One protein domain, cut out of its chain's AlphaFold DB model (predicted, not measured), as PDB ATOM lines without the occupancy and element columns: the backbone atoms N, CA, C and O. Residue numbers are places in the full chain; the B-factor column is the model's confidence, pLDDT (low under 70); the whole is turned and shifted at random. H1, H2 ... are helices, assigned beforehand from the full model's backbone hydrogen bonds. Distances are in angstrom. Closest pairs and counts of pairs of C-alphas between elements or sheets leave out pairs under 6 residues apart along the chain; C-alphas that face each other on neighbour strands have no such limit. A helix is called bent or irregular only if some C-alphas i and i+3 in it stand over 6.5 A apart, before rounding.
ATOM      1  N   ALA A  65      44.936  17.704  26.028       55.16
ATOM      2  CA  ALA A  65      44.548  19.102  25.889       55.16
ATOM      3  C   ALA A  65      44.945  19.757  24.548       55.16
ATOM      4  O   ALA A  65      44.461  20.850  24.269       55.16
ATOM      5  N   ALA A  66      45.848  19.168  23.750       53.53
ATOM      6  CA  ALA A  66      46.299  19.789  22.498       53.53
ATOM      7  C   ALA A  66      45.336  19.492  21.336       53.53
ATOM      8  O   ALA A  66      44.924  20.416  20.639       53.53
ATOM      9  N   GLU A  67      44.899  18.238  21.185       54.78
ATOM     10  CA  GLU A  67      43.928  17.857  20.146       54.78
ATOM     11  C   GLU A  67      42.509  18.355  20.459       54.78
ATOM     12  O   GLU A  67      41.827  18.848  19.566       54.78
ATOM     13  N   SER A  68      42.098  18.368  21.733       54.34
ATOM     14  CA  SER A  68      40.803  18.936  22.163       54.34
ATOM     15  C   SER A  68      40.727  20.468  22.092       54.34
ATOM     16  O   SER A  68      39.668  21.052  22.308       54.34
ATOM     17  N   ARG A  69      41.839  21.157  21.814       54.03
ATOM     18  CA  ARG A  69      41.849  22.606  21.553       54.03
ATOM     19  C   ARG A  69      41.799  22.936  20.065       54.03
ATOM     20  O   ARG A  69      41.424  24.054  19.719       54.03
ATOM     21  N   ALA A  70      42.135  21.985  19.192       54.38
ATOM     22  CA  ALA A  70      42.168  22.205  17.750       54.38
ATOM     23  C   ALA A  70      40.761  22.375  17.146       54.38
ATOM     24  O   ALA A  70      40.598  23.124  16.185       54.38
ATOM     25  N   HIS A  71      39.722  21.769  17.733       55.47
ATOM     26  CA  HIS A  71      38.334  21.943  17.281       55.47
ATOM     27  C   HIS A  71      37.605  23.129  17.935       55.47
ATOM     28  O   HIS A  71      36.478  23.434  17.555       55.47
ATOM     29  N   LEU A  72      38.226  23.804  18.909       55.75
ATOM     30  CA  LEU A  72      37.601  24.877  19.694       55.75
ATOM     31  C   LEU A  72      37.558  26.232  18.955       55.75
ATOM     32  O   LEU A  72      36.861  27.144  19.392       55.75
ATOM     33  N   HIS A  73      38.285  26.367  17.838       49.66
ATOM     34  CA  HIS A  73      38.400  27.608  17.053       49.66
ATOM     35  C   HIS A  73      37.690  27.582  15.692       49.66
ATOM     36  O   HIS A  73      37.645  28.612  15.016       49.66
ATOM     37  N   LEU A  74      37.095  26.456  15.283       57.50
ATOM     38  CA  LEU A  74      36.133  26.485  14.184       57.50
ATOM     39  C   LEU A  74      34.818  27.026  14.748       57.50
ATOM     40  O   LEU A  74      34.309  26.487  15.724       57.50
ATOM     41  N   GLY A  75      34.349  28.139  14.178       57.12
ATOM     42  CA  GLY A  75      33.307  29.013  14.720       57.12
ATOM     43  C   GLY A  75      32.209  28.312  15.521       57.12
ATOM     44  O   GLY A  75      31.680  27.289  15.099       57.12
ATOM     45  N   MET A  76      31.869  28.907  16.672       62.94
ATOM     46  CA  MET A  76      30.857  28.418  17.612       62.94
ATOM     47  C   MET A  76      29.658  27.801  16.865       62.94
ATOM     48  O   MET A  76      28.972  28.517  16.123       62.94
ATOM     49  N   PRO A  77      29.411  26.488  17.018       58.78
ATOM     50  CA  PRO A  77      28.379  25.813  16.251       58.78
ATOM     51  C   PRO A  77      27.013  26.372  16.650       58.78
ATOM     52  O   PRO A  77      26.596  26.279  17.801       58.78
ATOM     53  N   LYS A  78      26.298  26.950  15.681       65.75
ATOM     54  CA  LYS A  78      24.945  27.503  15.878       65.75
ATOM     55  C   LYS A  78      23.866  26.419  16.010       65.75
ATOM     56  O   LYS A  78      22.737  26.724  16.376       65.75
ATOM     57  N   ASN A  79      24.214  25.163  15.726       67.62
ATOM     58  CA  ASN A  79      23.309  24.020  15.768       67.62
ATOM     59  C   ASN A  79      23.556  23.180  17.030       67.62
ATOM     60  O   ASN A  79      24.677  22.718  17.264       67.62
ATOM     61  N   ALA A  80      22.496  22.927  17.804       62.75
ATOM     62  CA  ALA A  80      22.554  22.191  19.072       62.75
ATOM     63  C   ALA A  80      23.170  20.783  18.942       62.75
ATOM     64  O   ALA A  80      23.809  20.295  19.872       62.75
ATOM     65  N   ASP A  81      23.039  20.140  17.781       63.47
ATOM     66  CA  ASP A  81      23.552  18.782  17.558       63.47
ATOM     67  C   ASP A  81      25.058  18.728  17.275       63.47
ATOM     68  O   ASP A  81      25.704  17.717  17.548       63.47
ATOM     69  N   GLN A  82      25.645  19.823  16.786       60.19
ATOM     70  CA  GLN A  82      27.099  19.950  16.628       60.19
ATOM     71  C   GLN A  82      27.777  20.326  17.957       60.19
ATOM     72  O   GLN A  82      28.915  19.929  18.210       60.19
ATOM     73  N   LEU A  83      27.055  21.013  18.851       62.09
ATOM     74  CA  LEU A  83      27.525  21.343  20.200       62.09
ATOM     75  C   LEU A  83      27.631  20.094  21.100       62.09
ATOM     76  O   LEU A  83      28.591  19.948  21.847       62.09
ATOM     77  N   LYS A  84      26.697  19.141  20.969       60.66
ATOM     78  CA  LYS A  84      26.712  17.867  21.720       60.66
ATOM     79  C   LYS A  84      27.903  16.963  21.382       60.66
ATOM     80  O   LYS A  84      28.318  16.166  22.214       60.66
ATOM     81  N   ARG A  85      28.427  17.057  20.156       57.41
ATOM     82  CA  ARG A  85      29.515  16.198  19.658       57.41
ATOM     83  C   ARG A  85      30.909  16.743  19.935       57.41
ATOM     84  O   ARG A  85      31.875  16.034  19.685       57.41
ATOM     85  N   SER A  86      31.030  18.000  20.354       58.81
ATOM     86  CA  SER A  86      32.316  18.683  20.274       58.81
ATOM     87  C   SER A  86      33.137  18.628  21.553       58.81
ATOM     88  O   SER A  86      34.350  18.614  21.443       58.81
ATOM     89  N   ILE A  87      32.604  18.642  22.769       61.75
ATOM     90  CA  ILE A  87      33.461  19.003  23.912       61.75
ATOM     91  C   ILE A  87      33.223  18.017  25.067       61.75
ATOM     92  O   ILE A  87      32.283  18.152  25.838       61.75
ATOM     93  N   TRP A  88      34.103  17.018  25.186       58.75
ATOM     94  CA  TRP A  88      34.408  16.240  26.404       58.75
ATOM     95  C   TRP A  88      33.414  15.172  26.878       58.75
ATOM     96  O   TRP A  88      33.838  14.203  27.502       58.75
ATOM     97  N   LEU A  89      32.119  15.299  26.590       60.62
ATOM     98  CA  LEU A  89      31.114  14.314  27.024       60.62
ATOM     99  C   LEU A  89      30.943  13.132  26.054       60.62
ATOM    100  O   LEU A  89      30.293  12.147  26.382       60.62
ATOM    101  N   SER A  90      31.520  13.200  24.857       63.59
ATOM    102  CA  SER A  90      31.486  12.104  23.882       63.59
ATOM    103  C   SER A  90      32.566  11.044  24.112       63.59
ATOM    104  O   SER A  90      32.494   9.984  23.495       63.59
ATOM    105  N   ASP A  91      33.545  11.300  24.987       76.81
ATOM    106  CA  ASP A  91      34.661  10.385  25.220       76.81
ATOM    107  C   ASP A  91      34.294   9.307  26.255       76.81
ATOM    108  O   ASP A  91      34.133   9.614  27.443       76.81
ATOM    109  N   PRO A  92      34.217   8.018  25.861       76.81
ATOM    110  CA  PRO A  92      33.815   6.942  26.768       76.81
ATOM    111  C   PRO A  92      34.784   6.759  27.949       76.81
ATOM    112  O   PRO A  92      34.391   6.275  29.008       76.81
ATOM    113  N   GLY A  93      36.041   7.191  27.801       80.56
ATOM    114  CA  GLY A  93      37.055   7.142  28.857       80.56
ATOM    115  C   GLY A  93      36.927   8.226  29.937       80.56
ATOM    116  O   GLY A  93      37.552   8.093  30.988       80.56
ATOM    117  N   ALA A  94      36.126   9.276  29.725       82.62
ATOM    118  CA  ALA A  94      35.952  10.357  30.699       82.62
ATOM    119  C   ALA A  94      34.906  10.023  31.780       82.62
ATOM    120  O   ALA A  94      35.042  10.454  32.928       82.62
ATOM    121  N   TYR A  95      33.898   9.204  31.453       84.50
ATOM    122  CA  TYR A  95      32.850   8.780  32.388       84.50
ATOM    123  C   TYR A  95      33.357   8.152  33.700       84.50
ATOM    124  O   TYR A  95      32.872   8.573  34.752       84.50
ATOM    125  N   PRO A  96      34.339   7.222  33.719       89.06
ATOM    126  CA  PRO A  96      34.817   6.653  34.982       89.06
ATOM    127  C   PRO A  96      35.470   7.697  35.895       89.06
ATOM    128  O   PRO A  96      35.270   7.667  37.107       89.06
ATOM    129  N   VAL A  97      36.200   8.665  35.332       88.25
ATOM    130  CA  VAL A  97      36.822   9.741  36.119       88.25
ATOM    131  C   VAL A  97      35.754  10.673  36.694       88.25
ATOM    132  O   VAL A  97      35.825  11.045  37.866       88.25
ATOM    133  N   MET A  98      34.722  10.996  35.910       87.69
ATOM    134  CA  MET A  98      33.600  11.819  36.369       87.69
ATOM    135  C   MET A  98      32.831  11.165  37.522       87.69
ATOM    136  O   MET A  98      32.432  11.859  38.457       87.69
ATOM    137  N   ILE A  99      32.671   9.838  37.508       92.50
ATOM    138  CA  ILE A  99      32.031   9.097  38.605       92.50
ATOM    139  C   ILE A  99      32.831   9.253  39.904       92.50
ATOM    140  O   ILE A  99      32.258   9.585  40.937       92.50
ATOM    141  N   VAL A 100      34.157   9.086  39.864       94.38
ATOM    142  CA  VAL A 100      34.992   9.198  41.074       94.38
ATOM    143  C   VAL A 100      34.976  10.620  41.637       94.38
ATOM    144  O   VAL A 100      34.836  10.801  42.845       94.38
ATOM    145  N   VAL A 101      35.072  11.638  40.777       94.94
ATOM    146  CA  VAL A 101      35.063  13.045  41.208       94.94
ATOM    147  C   VAL A 101      33.712  13.431  41.808       94.94
ATOM    148  O   VAL A 101      33.659  14.024  42.884       94.94
ATOM    149  N   THR A 102      32.609  13.071  41.151       94.69
ATOM    150  CA  THR A 102      31.265  13.363  41.669       94.69
ATOM    151  C   THR A 102      30.989  12.612  42.969       94.69
ATOM    152  O   THR A 102      30.450  13.202  43.907       94.69
ATOM    153  N   PHE A 103      31.432  11.359  43.089       95.75
ATOM    154  CA  PHE A 103      31.340  10.599  44.333       95.75
ATOM    155  C   PHE A 103      32.146  11.251  45.467       95.75
ATOM    156  O   PHE A 103      31.607  11.491  46.544       95.75
ATOM    157  N   ALA A 104      33.404  11.626  45.225       94.69
ATOM    158  CA  ALA A 104      34.233  12.289  46.230       94.69
ATOM    159  C   ALA A 104      33.623  13.623  46.701       94.69
ATOM    160  O   ALA A 104      33.535  13.880  47.904       94.69
ATOM    161  N   CYS A 105      33.143  14.449  45.767       96.31
ATOM    162  CA  CYS A 105      32.497  15.722  46.085       96.31
ATOM    163  C   CYS A 105      31.199  15.532  46.875       96.31
ATOM    164  O   CYS A 105      30.972  16.235  47.857       96.31
ATOM    165  N   THR A 106      30.351  14.578  46.483       96.44
ATOM    166  CA  THR A 106      29.085  14.312  47.184       96.44
ATOM    167  C   THR A 106      29.314  13.783  48.597       96.44
ATOM    168  O   THR A 106      28.655  14.260  49.521       96.44
ATOM    169  N   MET A 107      30.281  12.883  48.798       95.12
ATOM    170  CA  MET A 107      30.646  12.388  50.130       95.12
ATOM    171  C   MET A 107      31.209  13.503  51.021       95.12
ATOM    172  O   MET A 107      30.777  13.656  52.161       95.12
ATOM    173  N   CYS A 108      32.112  14.334  50.493       94.38
ATOM    174  CA  CYS A 108      32.688  15.459  51.232       94.38
ATOM    175  C   CYS A 108      31.616  16.483  51.642       94.38
ATOM    176  O   CYS A 108      31.488  16.825  52.820       94.38
ATOM    177  N   CYS A 109      30.784  16.914  50.689       95.81
ATOM    178  CA  CYS A 109      29.683  17.838  50.956       95.81
ATOM    179  C   CYS A 109      28.654  17.238  51.921       95.81
ATOM    180  O   CYS A 109      28.168  17.939  52.807       95.81
ATOM    181  N   GLY A 110      28.339  15.948  51.786       95.00
ATOM    182  CA  GLY A 110      27.423  15.240  52.676       95.00
ATOM    183  C   GLY A 110      27.946  15.170  54.110       95.00
ATOM    184  O   GLY A 110      27.204  15.460  55.047       95.00
ATOM    185  N   PHE A 111      29.231  14.867  54.291       92.88
ATOM    186  CA  PHE A 111      29.861  14.800  55.609       92.88
ATOM    187  C   PHE A 111      29.974  16.181  56.272       92.88
ATOM    188  O   PHE A 111      29.631  16.336  57.447       92.88
ATOM    189  N   MET A 112      30.349  17.219  55.513       91.38
ATOM    190  CA  MET A 112      30.290  18.605  55.997       91.38
ATOM    191  C   MET A 112      28.860  19.018  56.367       91.38
ATOM    192  O   MET A 112      28.637  19.612  57.423       91.38
ATOM    193  N   GLY A 113      27.875  18.685  55.532       92.38
ATOM    194  CA  GLY A 113      26.456  18.933  55.798       92.38
ATOM    195  C   GLY A 113      25.976  18.246  57.079       92.38
ATOM    196  O   GLY A 113      25.315  18.860  57.916       92.38
ATOM    197  N   TYR A 114      26.374  16.991  57.284       90.88
ATOM    198  CA  TYR A 114      26.035  16.220  58.476       90.88
ATOM    199  C   TYR A 114      26.562  16.881  59.755       90.88
ATOM    200  O   TYR A 114      25.803  17.085  60.706       90.88
ATOM    201  N   HIS A 115      27.839  17.275  59.772       87.31
ATOM    202  CA  HIS A 115      28.427  17.936  60.935       87.31
ATOM    203  C   HIS A 115      27.860  19.336  61.160       87.31
ATOM    204  O   HIS A 115      27.608  19.709  62.302       87.31
ATOM    205  N   THR A 116      27.593  20.099  60.104       86.56
ATOM    206  CA  THR A 116      26.992  21.434  60.243       86.56
ATOM    207  C   THR A 116      25.546  21.388  60.741       86.56
ATOM    208  O   THR A 116      25.124  22.304  61.440       86.56
ATOM    209  N   TYR A 117      24.789  20.324  60.454       85.00
ATOM    210  CA  TYR A 117      23.409  20.183  60.929       85.00
ATOM    211  C   TYR A 117      23.299  19.583  62.340       85.00
ATOM    212  O   TYR A 117      22.446  19.991  63.136       85.00
ATOM    213  N   ASN A 118      24.147  18.608  62.673       83.12
ATOM    214  CA  ASN A 118      24.052  17.879  63.941       83.12
ATOM    215  C   ASN A 118      24.899  18.473  65.066       83.12
ATOM    216  O   ASN A 118      24.632  18.176  66.229       83.12
ATOM    217  N   SER A 119      25.872  19.334  64.758       76.25
ATOM    218  CA  SER A 119      26.652  19.992  65.807       76.25
ATOM    219  C   SER A 119      25.795  21.032  66.540       76.25
ATOM    220  O   SER A 119      25.212  21.906  65.891       76.25
ATOM    221  N   PRO A 120      25.727  20.993  67.882       72.81
ATOM    222  CA  PRO A 120      24.997  21.989  68.668       72.81
ATOM    223  C   PRO A 120      25.645  23.383  68.601       72.81
ATOM    224  O   PRO A 120      24.965  24.380  68.840       72.81
ATOM    225  N   ASP A 121      26.924  23.460  68.215       71.62
ATOM    226  CA  ASP A 121      27.671  24.711  68.041       71.62
ATOM    227  C   ASP A 121      27.253  25.504  66.797       71.62
ATOM    228  O   ASP A 121      27.374  26.731  66.747       71.62
ATOM    229  N   VAL A 122      26.730  24.824  65.775       75.44
ATOM    230  CA  VAL A 122      26.421  25.443  64.488       75.44
ATOM    231  C   VAL A 122      24.981  25.964  64.499       75.44
ATOM    232  O   VAL A 122      23.998  25.250  64.308       75.44
ATOM    233  N   ARG A 123      24.850  27.273  64.729       74.44
ATOM    234  CA  ARG A 123      23.583  27.996  64.954       74.44
ATOM    235  C   ARG A 123      22.844  28.411  63.671       74.44
ATOM    236  O   ARG A 123      22.270  29.502  63.591       74.44
ATOM    237  N   ILE A 124      22.830  27.550  62.656       79.00
ATOM    238  CA  ILE A 124      22.168  27.844  61.373       79.00
ATOM    239  C   ILE A 124      20.638  27.860  61.553       79.00
ATOM    240  O   ILE A 124      19.971  28.809  61.131       79.00
ATOM    241  N   THR A 125      20.083  26.877  62.269       76.38
ATOM    242  CA  THR A 125      18.638  26.748  62.525       76.38
ATOM    243  C   THR A 125      18.171  27.687  63.650       76.38
ATOM    244  O   THR A 125      18.778  27.685  64.723       76.38
ATOM    245  N   PRO A 126      17.074  28.455  63.474       72.62
ATOM    246  CA  PRO A 126      16.624  29.453  64.453       72.62
ATOM    247  C   PRO A 126      16.302  28.870  65.839       72.62
ATOM    248  O   PRO A 126      16.565  29.528  66.841       72.62
ATOM    249  N   GLY A 127      15.831  27.619  65.915       71.12
ATOM    250  CA  GLY A 127      15.493  26.957  67.182       71.12
ATOM    251  C   GLY A 127      16.686  26.612  68.083       71.12
ATOM    252  O   GLY A 127      16.505  26.441  69.281       71.12
TER     253      GLY A 127
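This is residues 65 to 127 of the 140 residues of an uncharacterized protein of Thalassiosira oceanica (UniProt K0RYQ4). One long helix, H3, makes the long axis of an extended model, with a loosely looped head of two short helices, H1 and H2, and their links before its first residue, and a short tail, residues 119 to 127, after its last. The head is open, for H1 and H2 do not pack on each other or on H3. The printed part has 63 residues with three named helices, in the order H1, H2, H3 along the chain, and no named strand; its class is all helix. The whole is extended, with a radius of gyration of the C-alphas of 20.2 A, and its outline is a rod that spans 56 by 25 by 20 A.

H3 is the longest helix, residues 94 to 118, and measures 36.1 A from first to last C-alpha. It begins at C-alpha 94, at (35.952, 10.357, 30.699), and ends at C-alpha 118, at (24.052, 17.879, 63.941), and its C-alphas climb mainly in z. H2 is residues 80 to 84, five residues, with C-alpha 80 at (22.554, 22.191, 19.072). H1 is residues 65 to 70, six residues, and starts at Ala 65, the first printed residue, with its C-alpha at (44.548, 19.102, 25.889). None of the three helices is bent or irregular.

H3 touches no helix, and residues 99 to 115 of it stand free. Residues 90 to 97, of which 94 to 97 belong to H3, also stand free. H2 and H3 are apart, although they follow each other in the chain. Residues 78 to 85, of which 80 to 84 belong to H2, stand free. H1 is apart from H2 and from H3. Beyond H3, residues 118 to 123 stand free, of which 118 belongs to H3. In H2 and H3 every O i to N i+4 pair is within hydrogen-bond range. In H1 0 of 2 such pairs are within range, beside 2 of 3 O i to N i+3 pairs.

The two C-alphas farthest apart are those of Leu 74, in the link from H1 to H2, and Gly 127, the last printed residue, at 56.9 A. The first and last printed C-alphas, those of Ala 65 and Gly 127, are 51.1 A apart. The printed part has no cut. Both links, H1 to H2 and H2 to H3, are short but not tight, with 9 residues each. The mean pLDDT of the printed part is 74.8; residues 65 to 90 are under 70, while H3 has a mean of 91.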